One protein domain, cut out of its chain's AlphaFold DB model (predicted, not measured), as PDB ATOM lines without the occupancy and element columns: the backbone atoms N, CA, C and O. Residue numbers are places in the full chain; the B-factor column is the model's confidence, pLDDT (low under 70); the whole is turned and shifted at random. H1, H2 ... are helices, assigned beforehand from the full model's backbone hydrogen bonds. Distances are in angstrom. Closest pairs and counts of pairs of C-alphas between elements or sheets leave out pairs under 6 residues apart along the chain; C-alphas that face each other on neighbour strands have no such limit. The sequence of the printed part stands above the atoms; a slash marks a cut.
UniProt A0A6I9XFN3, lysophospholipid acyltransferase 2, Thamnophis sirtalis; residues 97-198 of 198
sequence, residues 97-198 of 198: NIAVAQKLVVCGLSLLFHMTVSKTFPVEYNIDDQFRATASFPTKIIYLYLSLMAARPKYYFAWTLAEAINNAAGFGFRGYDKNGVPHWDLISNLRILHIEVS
ATOM      1  N   ASN A  97       3.025  -2.880 -19.349       87.31
ATOM      2  CA  ASN A  97       3.503  -4.034 -20.106       87.31
ATOM      3  C   ASN A  97       4.375  -4.981 -19.277       87.31
ATOM      4  O   ASN A  97       4.219  -6.193 -19.389       87.31
ATOM      5  N   ILE A  98       5.257  -4.455 -18.422       86.19
ATOM      6  CA  ILE A  98       6.137  -5.291 -17.589       86.19
ATOM      7  C   ILE A  98       5.320  -6.046 -16.534       86.19
ATOM      8  O   ILE A  98       5.470  -7.259 -16.390       86.19
ATOM      9  N   ALA A  99       4.423  -5.352 -15.829       86.50
ATOM     10  CA  ALA A  99       3.581  -5.960 -14.799       86.50
ATOM     11  C   ALA A  99       2.610  -6.992 -15.394       86.50
ATOM     12  O   ALA A  99       2.412  -8.070 -14.830       86.50
ATOM     13  N   VAL A 100       2.036  -6.685 -16.559       90.31
ATOM     14  CA  VAL A 100       1.171  -7.604 -17.304       90.31
ATOM     15  C   VAL A 100       1.969  -8.818 -17.778       90.31
ATOM     16  O   VAL A 100       1.535  -9.942 -17.542       90.31
ATOM     17  N   ALA A 101       3.155  -8.631 -18.365       91.31
ATOM     18  CA  ALA A 101       4.003  -9.733 -18.821       91.31
ATOM     19  C   ALA A 101       4.385 -10.681 -17.676       91.31
ATOM     20  O   ALA A 101       4.274 -11.897 -17.824       91.31
ATOM     21  N   GLN A 102       4.757 -10.148 -16.509       89.75
ATOM     22  CA  GLN A 102       5.038 -10.957 -15.319       89.75
ATOM     23  C   GLN A 102       3.824 -11.800 -14.901       89.75
ATOM     24  O   GLN A 102       3.953 -13.007 -14.685       89.75
ATOM     25  N   LYS A 103       2.628 -11.199 -14.838       91.12
ATOM     26  CA  LYS A 103       1.396 -11.930 -14.501       91.12
ATOM     27  C   LYS A 103       1.022 -12.963 -15.571       91.12
ATOM     28  O   LYS A 103       0.572 -14.052 -15.221       91.12
ATOM     29  N   LEU A 104       1.263 -12.682 -16.852       92.56
ATOM     30  CA  LEU A 104       1.048 -13.640 -17.943       92.56
ATOM     31  C   LEU A 104       1.991 -14.846 -17.857       92.56
ATOM     32  O   LEU A 104       1.549 -15.969 -18.091       92.56
ATOM     33  N   VAL A 105       3.252 -14.650 -17.460       93.12
ATOM     34  CA  VAL A 105       4.179 -15.766 -17.197       93.12
ATOM     35  C   VAL A 105       3.646 -16.649 -16.067       93.12
ATOM     36  O   VAL A 105       3.589 -17.868 -16.221       93.12
ATOM     37  N   VAL A 106       3.176 -16.055 -14.964       90.94
ATOM     38  CA  VAL A 106       2.562 -16.803 -13.850       90.94
ATOM     39  C   VAL A 106       1.302 -17.554 -14.299       90.94
ATOM     40  O   VAL A 106       1.111 -18.709 -13.909       90.94
ATOM     41  N   CYS A 107       0.475 -16.949 -15.157       91.75
ATOM     42  CA  CYS A 107      -0.673 -17.625 -15.767       91.75
ATOM     43  C   CYS A 107      -0.231 -18.840 -16.588       91.75
ATOM     44  O   CYS A 107      -0.778 -19.927 -16.410       91.75
ATOM     45  N   GLY A 108       0.774 -18.670 -17.452       91.38
ATOM     46  CA  GLY A 108       1.321 -19.739 -18.283       91.38
ATOM     47  C   GLY A 108       1.858 -20.904 -17.452       91.38
ATOM     48  O   GLY A 108       1.507 -22.053 -17.711       91.38
ATOM     49  N   LEU A 109       2.634 -20.614 -16.403       91.94
ATOM     50  CA  LEU A 109       3.154 -21.626 -15.478       91.94
ATOM     51  C   LEU A 109       2.030 -22.350 -14.723       91.94
ATOM     52  O   LEU A 109       2.040 -23.577 -14.641       91.94
ATOM     53  N   SER A 110       1.035 -21.612 -14.221       89.31
ATOM     54  CA  SER A 110      -0.109 -22.187 -13.498       89.31
ATOM     55  C   SER A 110      -0.953 -23.093 -14.397       89.31
ATOM     56  O   SER A 110      -1.375 -24.169 -13.973       89.31
ATOM     57  N   LEU A 111      -1.164 -22.689 -15.654       90.44
ATOM     58  CA  LEU A 111      -1.893 -23.476 -16.646       90.44
ATOM     59  C   LEU A 111      -1.113 -24.730 -17.058       90.44
ATOM     60  O   LEU A 111      -1.682 -25.818 -17.075       90.44
ATOM     61  N   LEU A 112       0.186 -24.602 -17.341       90.62
ATOM     62  CA  LEU A 112       1.055 -25.734 -17.675       90.62
ATOM     63  C   LEU A 112       1.059 -26.771 -16.546       90.62
ATOM     64  O   LEU A 112       0.896 -27.972 -16.783       90.62
ATOM     65  N   PHE A 113       1.215 -26.300 -15.310       89.25
ATOM     66  CA  PHE A 113       1.184 -27.148 -14.131       89.25
ATOM     67  C   PHE A 113      -0.189 -27.812 -13.966       89.25
ATOM     68  O   PHE A 113      -0.247 -29.026 -13.789       89.25
ATOM     69  N   HIS A 114      -1.295 -27.076 -14.130       88.56
ATOM     70  CA  HIS A 114      -2.641 -27.658 -14.122       88.56
ATOM     71  C   HIS A 114      -2.786 -28.781 -15.158       88.56
ATOM     72  O   HIS A 114      -3.175 -29.893 -14.808       88.56
ATOM     73  N   MET A 115      -2.415 -28.527 -16.418       87.25
ATOM     74  CA  MET A 115      -2.541 -29.509 -17.502       87.25
ATOM     75  C   MET A 115      -1.670 -30.751 -17.297       87.25
ATOM     76  O   MET A 115      -2.038 -31.834 -17.755       87.25
ATOM     77  N   THR A 116      -0.526 -30.608 -16.625       87.69
ATOM     78  CA  THR A 116       0.380 -31.725 -16.327       87.69
ATOM     79  C   THR A 116      -0.127 -32.526 -15.130       87.69
ATOM     80  O   THR A 116      -0.305 -33.737 -15.221       87.69
ATOM     81  N   VAL A 117      -0.415 -31.858 -14.012       85.00
ATOM     82  CA  VAL A 117      -0.735 -32.522 -12.742       85.00
ATOM     83  C   VAL A 117      -2.165 -33.054 -12.715       85.00
ATOM     84  O   VAL A 117      -2.387 -34.134 -12.178       85.00
ATOM     85  N   SER A 118      -3.134 -32.382 -13.347       80.06
ATOM     86  CA  SER A 118      -4.516 -32.892 -13.415       80.06
ATOM     87  C   SER A 118      -4.648 -34.168 -14.251       80.06
ATOM     88  O   SER A 118      -5.587 -34.926 -14.038       80.06
ATOM     89  N   LYS A 119      -3.698 -34.455 -15.154       81.12
ATOM     90  CA  LYS A 119      -3.617 -35.761 -15.831       81.12
ATOM     91  C   LYS A 119      -3.055 -36.854 -14.923       81.12
ATOM     92  O   LYS A 119      -3.483 -37.997 -15.020       81.12
ATOM     93  N   THR A 120      -2.103 -36.510 -14.058       83.00
ATOM     94  CA  THR A 120      -1.454 -37.461 -13.143       83.00
ATOM     95  C   THR A 120      -2.320 -37.773 -11.917       83.00
ATOM     96  O   THR A 120      -2.324 -38.903 -11.439       83.00
ATOM     97  N   PHE A 121      -3.071 -36.787 -11.419       83.38
ATOM     98  CA  PHE A 121      -3.908 -36.893 -10.220       83.38
ATOM     99  C   PHE A 121      -5.337 -36.389 -10.488       83.38
ATOM    100  O   PHE A 121      -5.703 -35.311 -10.011       83.38
ATOM    101  N   PRO A 122      -6.147 -37.134 -11.263       84.88
ATOM    102  CA  PRO A 122      -7.540 -36.777 -11.506       84.88
ATOM    103  C   PRO A 122      -8.347 -36.811 -10.204       84.88
ATOM    104  O   PRO A 122      -8.312 -37.780  -9.443       84.88
ATOM    105  N   VAL A 123      -9.112 -35.749  -9.946       85.38
ATOM    106  CA  VAL A 123      -9.944 -35.648  -8.735       85.38
ATOM    107  C   VAL A 123     -11.054 -36.698  -8.753       85.38
ATOM    108  O   VAL A 123     -11.454 -37.196  -7.701       85.38
ATOM    109  N   GLU A 124     -11.503 -37.084  -9.943       84.81
ATOM    110  CA  GLU A 124     -12.548 -38.074 -10.190       84.81
ATOM    111  C   GLU A 124     -12.166 -39.466  -9.669       84.81
ATOM    112  O   GLU A 124     -13.036 -40.237  -9.276       84.81
ATOM    113  N   TYR A 125     -10.872 -39.780  -9.562       86.44
ATOM    114  CA  TYR A 125     -10.434 -41.070  -9.027       86.44
ATOM    115  C   TYR A 125     -10.770 -41.243  -7.536       86.44
ATOM    116  O   TYR A 125     -10.907 -42.363  -7.056       86.44
ATOM    117  N   ASN A 126     -10.999 -40.153  -6.791       85.06
ATOM    118  CA  ASN A 126     -11.440 -40.243  -5.393       85.06
ATOM    119  C   ASN A 126     -12.827 -40.875  -5.230       85.06
ATOM    120  O   ASN A 126     -13.125 -41.430  -4.170       85.06
ATOM    121  N   ILE A 127     -13.686 -40.744  -6.243       86.56
ATOM    122  CA  ILE A 127     -15.062 -41.250  -6.209       86.56
ATOM    123  C   ILE A 127     -15.212 -42.594  -6.929       86.56
ATOM    124  O   ILE A 127     -16.300 -43.163  -6.900       86.56
ATOM    125  N   ASP A 128     -14.132 -43.106  -7.520       89.50
ATOM    126  CA  ASP A 128     -14.117 -44.371  -8.246       89.50
ATOM    127  C   ASP A 128     -14.448 -45.565  -7.333       89.50
ATOM    128  O   ASP A 128     -13.916 -45.709  -6.226       89.50
ATOM    129  N   ASP A 129     -15.345 -46.437  -7.794       86.06
ATOM    130  CA  ASP A 129     -15.853 -47.565  -7.005       86.06
ATOM    131  C   ASP A 129     -14.758 -48.571  -6.650       86.06
ATOM    132  O   ASP A 129     -14.725 -49.084  -5.527       86.06
ATOM    133  N   GLN A 130     -13.818 -48.801  -7.566       84.88
ATOM    134  CA  GLN A 130     -12.716 -49.730  -7.361       84.88
ATOM    135  C   GLN A 130     -11.700 -49.153  -6.370       84.88
ATOM    136  O   GLN A 130     -11.275 -49.844  -5.442       84.88
ATOM    137  N   PHE A 131     -11.366 -47.865  -6.479       86.19
ATOM    138  CA  PHE A 131     -10.497 -47.202  -5.504       86.19
ATOM    139  C   PHE A 131     -11.120 -47.177  -4.101       86.19
ATOM    140  O   PHE A 131     -10.448 -47.455  -3.101       86.19
ATOM    141  N   ARG A 132     -12.429 -46.916  -4.001       85.31
ATOM    142  CA  ARG A 132     -13.145 -46.931  -2.718       85.31
ATOM    143  C   ARG A 132     -13.211 -48.324  -2.099       85.31
ATOM    144  O   ARG A 132     -13.099 -48.423  -0.875       85.31
ATOM    145  N   ALA A 133     -13.353 -49.376  -2.900       84.44
ATOM    146  CA  ALA A 133     -13.414 -50.748  -2.409       84.44
ATOM    147  C   ALA A 133     -12.037 -51.305  -2.006       84.44
ATOM    148  O   ALA A 133     -11.936 -52.017  -1.009       84.44
ATOM    149  N   THR A 134     -10.976 -50.976  -2.749       86.69
ATOM    150  CA  THR A 134      -9.669 -51.645  -2.616       86.69
ATOM    151  C   THR A 134      -8.638 -50.850  -1.808       86.69
ATOM    152  O   THR A 134      -7.766 -51.448  -1.177       86.69
ATOM    153  N   ALA A 135      -8.698 -49.515  -1.792       86.31
ATOM    154  CA  ALA A 135      -7.660 -48.711  -1.149       86.31
ATOM    155  C   ALA A 135      -7.785 -48.667   0.383       86.31
ATOM    156  O   ALA A 135      -8.879 -48.573   0.952       86.31
ATOM    157  N   SER A 136      -6.635 -48.646   1.061       90.44
ATOM    158  CA  SER A 136      -6.568 -48.441   2.508       90.44
ATOM    159  C   SER A 136      -7.036 -47.029   2.895       90.44
ATOM    160  O   SER A 136      -6.923 -46.082   2.111       90.44
ATOM    161  N   PHE A 137      -7.555 -46.865   4.114       88.25
ATOM    162  CA  PHE A 137      -8.046 -45.567   4.593       88.25
ATOM    163  C   PHE A 137      -6.982 -44.444   4.540       88.25
ATOM    164  O   PHE A 137      -7.295 -43.374   4.015       88.25
ATOM    165  N   PRO A 138      -5.713 -44.662   4.951       91.88
ATOM    166  CA  PRO A 138      -4.659 -43.656   4.793       91.88
ATOM    167  C   PRO A 138      -4.381 -43.286   3.331       91.88
ATOM    168  O   PRO A 138      -4.228 -42.108   3.013       91.88
ATOM    169  N   THR A 139      -4.367 -44.269   2.424       88.56
ATOM    170  CA  THR A 139      -4.154 -44.025   0.987       88.56
ATOM    171  C   THR A 139      -5.246 -43.129   0.407       88.56
ATOM    172  O   THR A 139      -4.940 -42.237  -0.380       88.56
ATOM    173  N   LYS A 140      -6.503 -43.313   0.832       89.31
ATOM    174  CA  LYS A 140      -7.624 -42.457   0.417       89.31
ATOM    175  C   LYS A 140      -7.427 -41.012   0.859       89.31
ATOM    176  O   LYS A 140      -7.611 -40.112   0.051       89.31
ATOM    177  N   ILE A 141      -7.012 -40.785   2.107       90.62
ATOM    178  CA  ILE A 141      -6.770 -39.432   2.632       90.62
ATOM    179  C   ILE A 141      -5.616 -38.750   1.891       90.62
ATOM    180  O   ILE A 141      -5.752 -37.602   1.473       90.62
ATOM    181  N   ILE A 142      -4.497 -39.453   1.697       91.81
ATOM    182  CA  ILE A 142      -3.324 -38.898   1.005       91.81
ATOM    183  C   ILE A 142      -3.670 -38.564  -0.446       91.81
ATOM    184  O   ILE A 142      -3.367 -37.468  -0.915       91.81
ATOM    185  N   TYR A 143      -4.337 -39.480  -1.153       90.31
ATOM    186  CA  TYR A 143      -4.727 -39.248  -2.539       90.31
ATOM    187  C   TYR A 143      -5.741 -38.102  -2.660       90.31
ATOM    188  O   TYR A 143      -5.589 -37.240  -3.524       90.31
ATOM    189  N   LEU A 144      -6.724 -38.032  -1.758       90.31
ATOM    190  CA  LEU A 144      -7.679 -36.927  -1.694       90.31
ATOM    191  C   LEU A 144      -6.971 -35.587  -1.508       90.31
ATOM    192  O   LEU A 144      -7.251 -34.636  -2.233       90.31
ATOM    193  N   TYR A 145      -6.019 -35.514  -0.581       90.06
ATOM    194  CA  TYR A 145      -5.254 -34.296  -0.357       90.06
ATOM    195  C   TYR A 145      -4.459 -33.887  -1.606       90.06
ATOM    196  O   TYR A 145      -4.602 -32.762  -2.087       90.06
ATOM    197  N   LEU A 146      -3.682 -34.810  -2.184       89.31
ATOM    198  CA  LEU A 146      -2.844 -34.538  -3.356       89.31
ATOM    199  C   LEU A 146      -3.661 -34.156  -4.597       89.31
ATOM    200  O   LEU A 146      -3.308 -33.210  -5.298       89.31
ATOM    201  N   SER A 147      -4.767 -34.850  -4.857       89.50
ATOM    202  CA  SER A 147      -5.652 -34.558  -5.993       89.50
ATOM    203  C   SER A 147      -6.375 -33.215  -5.840       89.50
ATOM    204  O   SER A 147      -6.488 -32.459  -6.806       89.50
ATOM    205  N   LEU A 148      -6.801 -32.846  -4.626       88.50
ATOM    206  CA  LEU A 148      -7.368 -31.518  -4.375       88.50
ATOM    207  C   LEU A 148      -6.320 -30.413  -4.533       88.50
ATOM    208  O   LEU A 148      -6.637 -29.373  -5.112       88.50
ATOM    209  N   MET A 149      -5.079 -30.627  -4.083       86.75
ATOM    210  CA  MET A 149      -3.984 -29.686  -4.343       86.75
ATOM    211  C   MET A 149      -3.698 -29.554  -5.843       86.75
ATOM    212  O   MET A 149      -3.592 -28.440  -6.349       86.75
ATOM    213  N   ALA A 150      -3.681 -30.667  -6.581       86.88
ATOM    214  CA  ALA A 150      -3.508 -30.695  -8.035       86.88
ATOM    215  C   ALA A 150      -4.594 -29.925  -8.809       86.88
ATOM    216  O   ALA A 150      -4.357 -29.472  -9.933       86.88
ATOM    217  N   ALA A 151      -5.778 -29.756  -8.216       86.44
ATOM    218  CA  ALA A 151      -6.891 -29.035  -8.814       86.44
ATOM    219  C   ALA A 151      -6.874 -27.519  -8.550       86.44
ATOM    220  O   ALA A 151      -7.588 -26.795  -9.243       86.44
ATOM    221  N   ARG A 152      -6.088 -27.016  -7.587       87.25
ATOM    222  CA  ARG A 152      -5.998 -25.576  -7.252       87.25
ATOM    223  C   ARG A 152      -5.416 -24.664  -8.347       87.25
ATOM    224  O   ARG A 152      -5.951 -23.571  -8.529       87.25
ATOM    225  N   PRO A 153      -4.391 -25.076  -9.119       89.00
ATOM    226  CA  PRO A 153      -3.705 -24.218 -10.090       89.00
ATOM    227  C   PRO A 153      -4.612 -23.572 -11.146       89.00
ATOM    228  O   PRO A 153      -4.333 -22.460 -11.593       89.00
ATOM    229  N   LYS A 154      -5.737 -24.209 -11.506       88.06
ATOM    230  CA  LYS A 154      -6.731 -23.617 -12.421       88.06
ATOM    231  C   LYS A 154      -7.346 -22.323 -11.875       88.06
ATOM    232  O   LYS A 154      -7.664 -21.424 -12.649       88.06
ATOM    233  N   TYR A 155      -7.490 -22.210 -10.551       88.19
ATOM    234  CA  TYR A 155      -7.991 -20.999  -9.903       88.19
ATOM    235  C   TYR A 155      -6.925 -19.905  -9.885       88.19
ATOM    236  O   TYR A 155      -7.248 -18.757 -10.172       88.19
ATOM    237  N   TYR A 156      -5.655 -20.255  -9.650       89.38
ATOM    238  CA  TYR A 156      -4.550 -19.296  -9.751       89.38
ATOM    239  C   TYR A 156      -4.429 -18.729 -11.158       89.38
ATOM    240  O   TYR A 156      -4.343 -17.517 -11.310       89.38
ATOM    241  N   PHE A 157      -4.540 -19.578 -12.183       90.69
ATOM    242  CA  PHE A 157      -4.622 -19.120 -13.566       90.69
ATOM    243  C   PHE A 157      -5.756 -18.102 -13.764       90.69
ATOM    244  O   PHE A 157      -5.499 -16.989 -14.217       90.69
ATOM    245  N   ALA A 158      -6.993 -18.447 -13.392       89.25
ATOM    246  CA  ALA A 158      -8.145 -17.572 -13.604       89.25
ATOM    247  C   ALA A 158      -8.023 -16.234 -12.850       89.25
ATOM    248  O   ALA A 158      -8.316 -15.177 -13.408       89.25
ATOM    249  N   TRP A 159      -7.567 -16.263 -11.597       88.38
ATOM    250  CA  TRP A 159      -7.407 -15.065 -10.770       88.38
ATOM    251  C   TRP A 159      -6.234 -14.190 -11.215       88.38
ATOM    252  O   TRP A 159      -6.399 -12.977 -11.325       88.38
ATOM    253  N   THR A 160      -5.074 -14.771 -11.531       90.19
ATOM    254  CA  THR A 160      -3.933 -14.004 -12.049       90.19
ATOM    255  C   THR A 160      -4.235 -13.416 -13.425       90.19
ATOM    256  O   THR A 160      -3.838 -12.282 -13.694       90.19
ATOM    257  N   LEU A 161      -4.976 -14.130 -14.277       90.81
ATOM    258  CA  LEU A 161      -5.395 -13.611 -15.579       90.81
ATOM    259  C   LEU A 161      -6.341 -12.420 -15.418       90.81
ATOM    260  O   LEU A 161      -6.176 -11.408 -16.095       90.81
ATOM    261  N   ALA A 162      -7.289 -12.508 -14.486       89.81
ATOM    262  CA  ALA A 162      -8.172 -11.397 -14.169       89.81
ATOM    263  C   ALA A 162      -7.392 -10.167 -13.677       89.81
ATOM    264  O   ALA A 162      -7.626  -9.056 -14.152       89.81
ATOM    265  N   GLU A 163      -6.420 -10.348 -12.779       89.38
ATOM    266  CA  GLU A 163      -5.525  -9.262 -12.362       89.38
ATOM    267  C   GLU A 163      -4.728  -8.687 -13.546       89.38
ATOM    268  O   GLU A 163      -4.608  -7.472 -13.674       89.38
ATOM    269  N   ALA A 164      -4.219  -9.535 -14.447       90.62
ATOM    270  CA  ALA A 164      -3.483  -9.089 -15.630       90.62
ATOM    271  C   ALA A 164      -4.346  -8.224 -16.564       90.62
ATOM    272  O   ALA A 164      -3.863  -7.204 -17.050       90.62
ATOM    273  N   ILE A 165      -5.618  -8.585 -16.775       90.69
ATOM    274  CA  ILE A 165      -6.570  -7.807 -17.589       90.69
ATOM    275  C   ILE A 165      -6.809  -6.424 -16.975       90.69
ATOM    276  O   ILE A 165      -6.765  -5.418 -17.681       90.69
ATOM    277  N   ASN A 166      -7.022  -6.355 -15.660       89.44
ATOM    278  CA  ASN A 166      -7.240  -5.077 -14.983       89.44
ATOM    279  C   ASN A 166      -5.975  -4.199 -14.991       89.44
ATOM    280  O   ASN A 166      -6.072  -2.988 -15.178       89.44
ATOM    281  N   ASN A 167      -4.785  -4.793 -14.853       89.81
ATOM    282  CA  ASN A 167      -3.520  -4.067 -14.985       89.81
ATOM    283  C   ASN A 167      -3.302  -3.566 -16.419       89.81
ATOM    284  O   ASN A 167      -2.869  -2.434 -16.602       89.81
ATOM    285  N   ALA A 168      -3.645  -4.369 -17.432       89.31
ATOM    286  CA  ALA A 168      -3.561  -3.968 -18.836       89.31
ATOM    287  C   ALA A 168      -4.483  -2.784 -19.162       89.31
ATOM    288  O   ALA A 168      -4.138  -1.951 -19.994       89.31
ATOM    289  N   ALA A 169      -5.621  -2.682 -18.475       88.06
ATOM    290  CA  ALA A 169      -6.532  -1.548 -18.578       88.06
ATOM    291  C   ALA A 169      -6.123  -0.328 -17.727       88.06
ATOM    292  O   ALA A 169      -6.815   0.684 -17.757       88.06
ATOM    293  N   GLY A 170      -5.041  -0.415 -16.946       86.19
ATOM    294  CA  GLY A 170      -4.570   0.670 -16.077       86.19
ATOM    295  C   GLY A 170      -5.168   0.678 -14.663       86.19
ATOM    296  O   GLY A 170      -4.670   1.395 -13.801       86.19
ATOM    297  N   PHE A 171      -6.182  -0.146 -14.372       86.19
ATOM    298  CA  PHE A 171      -6.891  -0.121 -13.082       86.19
ATOM    299  C   PHE A 171      -6.067  -0.676 -11.909       86.19
ATOM    300  O   PHE A 171      -6.381  -0.437 -10.750       86.19
ATOM    301  N   GLY A 172      -4.990  -1.410 -12.183       83.56
ATOM    302  CA  GLY A 172      -4.128  -1.981 -11.146       83.56
ATOM    303  C   GLY A 172      -3.072  -1.048 -10.557       83.56
ATOM    304  O   GLY A 172      -2.326  -1.483  -9.679       83.56
ATOM    305  N   PHE A 173      -2.955   0.183 -11.050       84.56
ATOM    306  CA  PHE A 173      -1.887   1.096 -10.655       84.56
ATOM    307  C   PHE A 173      -2.174   1.763  -9.304       84.56
ATOM    308  O   PHE A 173      -3.189   2.436  -9.140       84.56
ATOM    309  N   ARG A 174      -1.268   1.588  -8.336       80.88
ATOM    310  CA  ARG A 174      -1.374   2.171  -6.988       80.88
ATOM    311  C   ARG A 174      -0.644   3.508  -6.856       80.88
ATOM    312  O   ARG A 174      -1.025   4.335  -6.034       80.88
ATOM    313  N   GLY A 175       0.421   3.701  -7.629       78.12
ATOM    314  CA  GLY A 175       1.326   4.839  -7.502       78.12
ATOM    315  C   GLY A 175       2.789   4.425  -7.611       78.12
ATOM    316  O   GLY A 175       3.109   3.301  -8.008       78.12
ATOM    317  N   TYR A 176       3.680   5.342  -7.246       76.44
ATOM    318  CA  TYR A 176       5.121   5.112  -7.224       76.44
ATOM    319  C   TYR A 176       5.619   4.910  -5.793       76.44
ATOM    320  O   TYR A 176       5.133   5.549  -4.862       76.44
ATOM    321  N   ASP A 177       6.617   4.046  -5.622       76.81
ATOM    322  CA  ASP A 177       7.380   3.977  -4.375       76.81
ATOM    323  C   ASP A 177       8.249   5.236  -4.186       76.81
ATOM    324  O   ASP A 177       8.487   5.998  -5.126       76.81
ATOM    325  N   LYS A 178       8.828   5.400  -2.993       77.25
ATOM    326  CA  LYS A 178       9.857   6.404  -2.661       77.25
ATOM    327  C   LYS A 178      11.032   6.408  -3.647       77.25
ATOM    328  O   LYS A 178      11.697   7.425  -3.806       77.25
ATOM    329  N   ASN A 179      11.270   5.273  -4.305       74.50
ATOM    330  CA  ASN A 179      12.320   5.070  -5.300       74.50
ATOM    331  C   ASN A 179      11.874   5.350  -6.751       74.50
ATOM    332  O   ASN A 179      12.650   5.128  -7.676       74.50
ATOM    333  N   GLY A 180      10.627   5.779  -6.981       72.62
ATOM    334  CA  GLY A 180      10.091   6.051  -8.321       72.62
ATOM    335  C   GLY A 180       9.694   4.805  -9.123       72.62
ATOM    336  O   GLY A 180       9.480   4.897 -10.330       72.62
ATOM    337  N   VAL A 181       9.584   3.634  -8.486       78.94
ATOM    338  CA  VAL A 181       9.156   2.387  -9.145       78.94
ATOM    339  C   VAL A 181       7.623   2.295  -9.149       78.94
ATOM    340  O   VAL A 181       7.021   2.470  -8.088       78.94
ATOM    341  N   PRO A 182       6.972   2.019 -10.298       81.31
ATOM    342  CA  PRO A 182       5.518   1.912 -10.375       81.31
ATOM    343  C   PRO A 182       5.004   0.616  -9.733       81.31
ATOM    344  O   PRO A 182       5.439  -0.483 -10.084       81.31
ATOM    345  N   HIS A 183       4.022   0.740  -8.842       82.81
ATOM    346  CA  HIS A 183       3.353  -0.377  -8.185       82.81
ATOM    347  C   HIS A 183       2.013  -0.710  -8.849       82.81
ATOM    348  O   HIS A 183       1.124   0.132  -8.975       82.81
ATOM    349  N   TRP A 184       1.876  -1.975  -9.256       83.75
ATOM    350  CA  TRP A 184       0.722  -2.524  -9.981       83.75
ATOM    351  C   TRP A 184      -0.074  -3.535  -9.140       83.75
ATOM    352  O   TRP A 184      -0.479  -4.597  -9.629       83.75
ATOM    353  N   ASP A 185      -0.216  -3.241  -7.849       82.12
ATOM    354  CA  ASP A 185      -0.788  -4.116  -6.828       82.12
ATOM    355  C   ASP A 185      -2.091  -3.581  -6.207       82.12
ATOM    356  O   ASP A 185      -2.566  -4.178  -5.242       82.12
ATOM    357  N   LEU A 186      -2.695  -2.511  -6.752       82.50
ATOM    358  CA  LEU A 186      -3.872  -1.850  -6.158       82.50
ATOM    359  C   LEU A 186      -5.009  -2.838  -5.862       82.50
ATOM    360  O   LEU A 186      -5.592  -2.822  -4.782       82.50
ATOM    361  N   ILE A 187      -5.280  -3.724  -6.818       82.06
ATOM    362  CA  ILE A 187      -6.331  -4.744  -6.734       82.06
ATOM    363  C   ILE A 187      -5.756  -6.166  -6.701       82.06
ATOM    364  O   ILE A 187      -6.441  -7.125  -7.058       82.06
ATOM    365  N   SER A 188      -4.482  -6.326  -6.320       80.06
ATOM    366  CA  SER A 188      -3.864  -7.651  -6.252       80.06
ATOM    367  C   SER A 188      -4.316  -8.378  -4.988       80.06
ATOM    368  O   SER A 188      -3.872  -8.081  -3.879       80.06
ATOM    369  N   ASN A 189      -5.204  -9.350  -5.171       74.75
ATOM    370  CA  ASN A 189      -5.785 -10.137  -4.087       74.75
ATOM    371  C   ASN A 189      -5.149 -11.529  -3.979       74.75
ATOM    372  O   ASN A 189      -5.277 -12.177  -2.939       74.75
ATOM    373  N   LEU A 190      -4.443 -11.998  -5.015       76.06
ATOM    374  CA  LEU A 190      -3.828 -13.320  -5.011       76.06
ATOM    375  C   LEU A 190      -2.333 -13.278  -4.670       76.06
ATOM    376  O   LEU A 190      -1.516 -12.763  -5.430       76.06
ATOM    377  N   ARG A 191      -1.948 -13.945  -3.574       81.06
ATOM    378  CA  ARG A 191      -0.545 -14.245  -3.241       81.06
ATOM    379  C   ARG A 191      -0.343 -15.752  -3.136       81.06
ATOM    380  O   ARG A 191      -0.516 -16.327  -2.068       81.06
ATOM    381  N   ILE A 192       0.037 -16.380  -4.248       79.88
ATOM    382  CA  ILE A 192       0.119 -17.847  -4.382       79.88
ATOM    383  C   ILE A 192       0.999 -18.470  -3.288       79.88
ATOM    384  O   ILE A 192       0.565 -19.390  -2.604       79.88
ATOM    385  N   LEU A 193       2.200 -17.925  -3.059       77.44
ATOM    386  CA  LEU A 193       3.128 -18.447  -2.044       77.44
ATOM    387  C   LEU A 193       2.559 -18.381  -0.624       77.44
ATOM    388  O   LEU A 193       2.755 -19.299   0.158       77.44
ATOM    389  N   HIS A 194       1.829 -17.314  -0.300       79.81
ATOM    390  CA  HIS A 194       1.200 -17.182   1.010       79.81
ATOM    391  C   HIS A 194       0.049 -18.181   1.183       79.81
ATOM    392  O   HIS A 194      -0.216 -18.621   2.289       79.81
ATOM    393  N   ILE A 195      -0.649 -18.540   0.107       79.25
ATOM    394  CA  ILE A 195      -1.771 -19.486   0.168       79.25
ATOM    395  C   ILE A 195      -1.276 -20.930   0.298       79.25
ATOM    396  O   ILE A 195      -1.909 -21.723   0.985       79.25
ATOM    397  N   GLU A 196      -0.168 -21.277  -0.356       79.38
ATOM    398  CA  GLU A 196       0.344 -22.653  -0.353       79.38
ATOM    399  C   GLU A 196       1.237 -22.983   0.855       79.38
ATOM    400  O   GLU A 196       1.420 -24.157   1.162       79.38
ATOM    401  N   VAL A 197       1.805 -21.975   1.530       78.19
ATOM    402  CA  VAL A 197       2.765 -22.161   2.642       78.19
ATOM    403  C   VAL A 197       2.193 -21.716   4.004       78.19
ATOM    404  O   VAL A 197       2.881 -21.818   5.018       78.19
ATOM    405  N   SER A 198       0.946 -21.230   4.046       54.50
ATOM    406  CA  SER A 198       0.238 -20.886   5.293       54.50
ATOM    407  C   SER A 198      -0.503 -22.075   5.886       54.50
ATOM    408  O   SER A 198      -0.679 -22.025   7.124       54.50
TER     409      SER A 198
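What this domain is: This is residues 97 to 198 of the 198 residues of the protein "lysophospholipid acyltransferase 2" of Thamnophis sirtalis (UniProt A0A6I9XFN3). A long helical rod in which H1 runs out along the length and H4, followed by H5, runs back the opposite way, with H5 side by side with H1 and H4 reaching beyond the end of H1, where the short helices H2 and H3 make the turn. At the other end the long stretch of residues 169 to 191 loops out beyond H5 and folds back to the short helix H6, near the first residues of H5. The printed part has 102 residues with six named helices, H1 to H6 in that order, and no named strand; its class is all helix. The whole is loose, with a radius of gyration of the C-alphas of 18.4 A, and the C-alphas span 61 by 24 by 16 A.

Where its parts are: H1, the longest helix, takes residues 97 to 120, from C-alpha 97 at (3.503, -4.034, -20.106) to C-alpha 120 at (-1.454, -37.461, -13.143), 34.5 A apart. H5 is residues 153 to 168, 22.1 A long, and H4 is residues 137 to 151, 21.3 A long. The short helices are H2, residues 123 to 127, H3, residues 129 to 134, and H6, residues 192 to 197; H6 ends with C-alpha 197 at (2.765, -22.161, 2.642).

How they stand to each other: H1 and H5 touch, with the C-alphas of Cys 107 and Phe 157 closest at 4.8 A, at a shallow tilt of 15 degrees, opposite ways. H1 touches H4 with residues 114 to 118 alone; the closest C-alphas are those of Val 117 and Ala 150, 5.8 A apart, at a shallow tilt of 32 degrees, opposite ways. H4 and H5 meet only through their link. H2 touches H4, with the C-alphas of Val 123 and Ser 147 closest at 5.2 A. H3 is close to H4 but not clearly touching it, the closest C-alphas being those of Arg 132 and Lys 140, 7.8 A apart. H6 is close to H5 but not clearly touching it, the closest C-alphas being those of Tyr 156 and Ile 192, 7.3 A apart; H6 is apart from H1 and from H4. Each O i to N i+4 pair is within hydrogen-bond range in H3, H4, H5 and H6; in H1 18 of 20 are, and in H2 0 of 1, beside 2 of 2 O i to N i+3 pairs.

The domain as a whole: The C-alphas farthest apart are those of Ala 133 and Gly 180, 61.8 A. Residues 133 to 138 stand free. The link from H5 to H6 is long, with 23 residues, and within it residues 175 to 176 pair with residues 182 to 183, antiparallel; the other links are tight. The printed part has no cut. Its mean pLDDT is 85.7, and residue 198, the chain's last, is the one residue under 70.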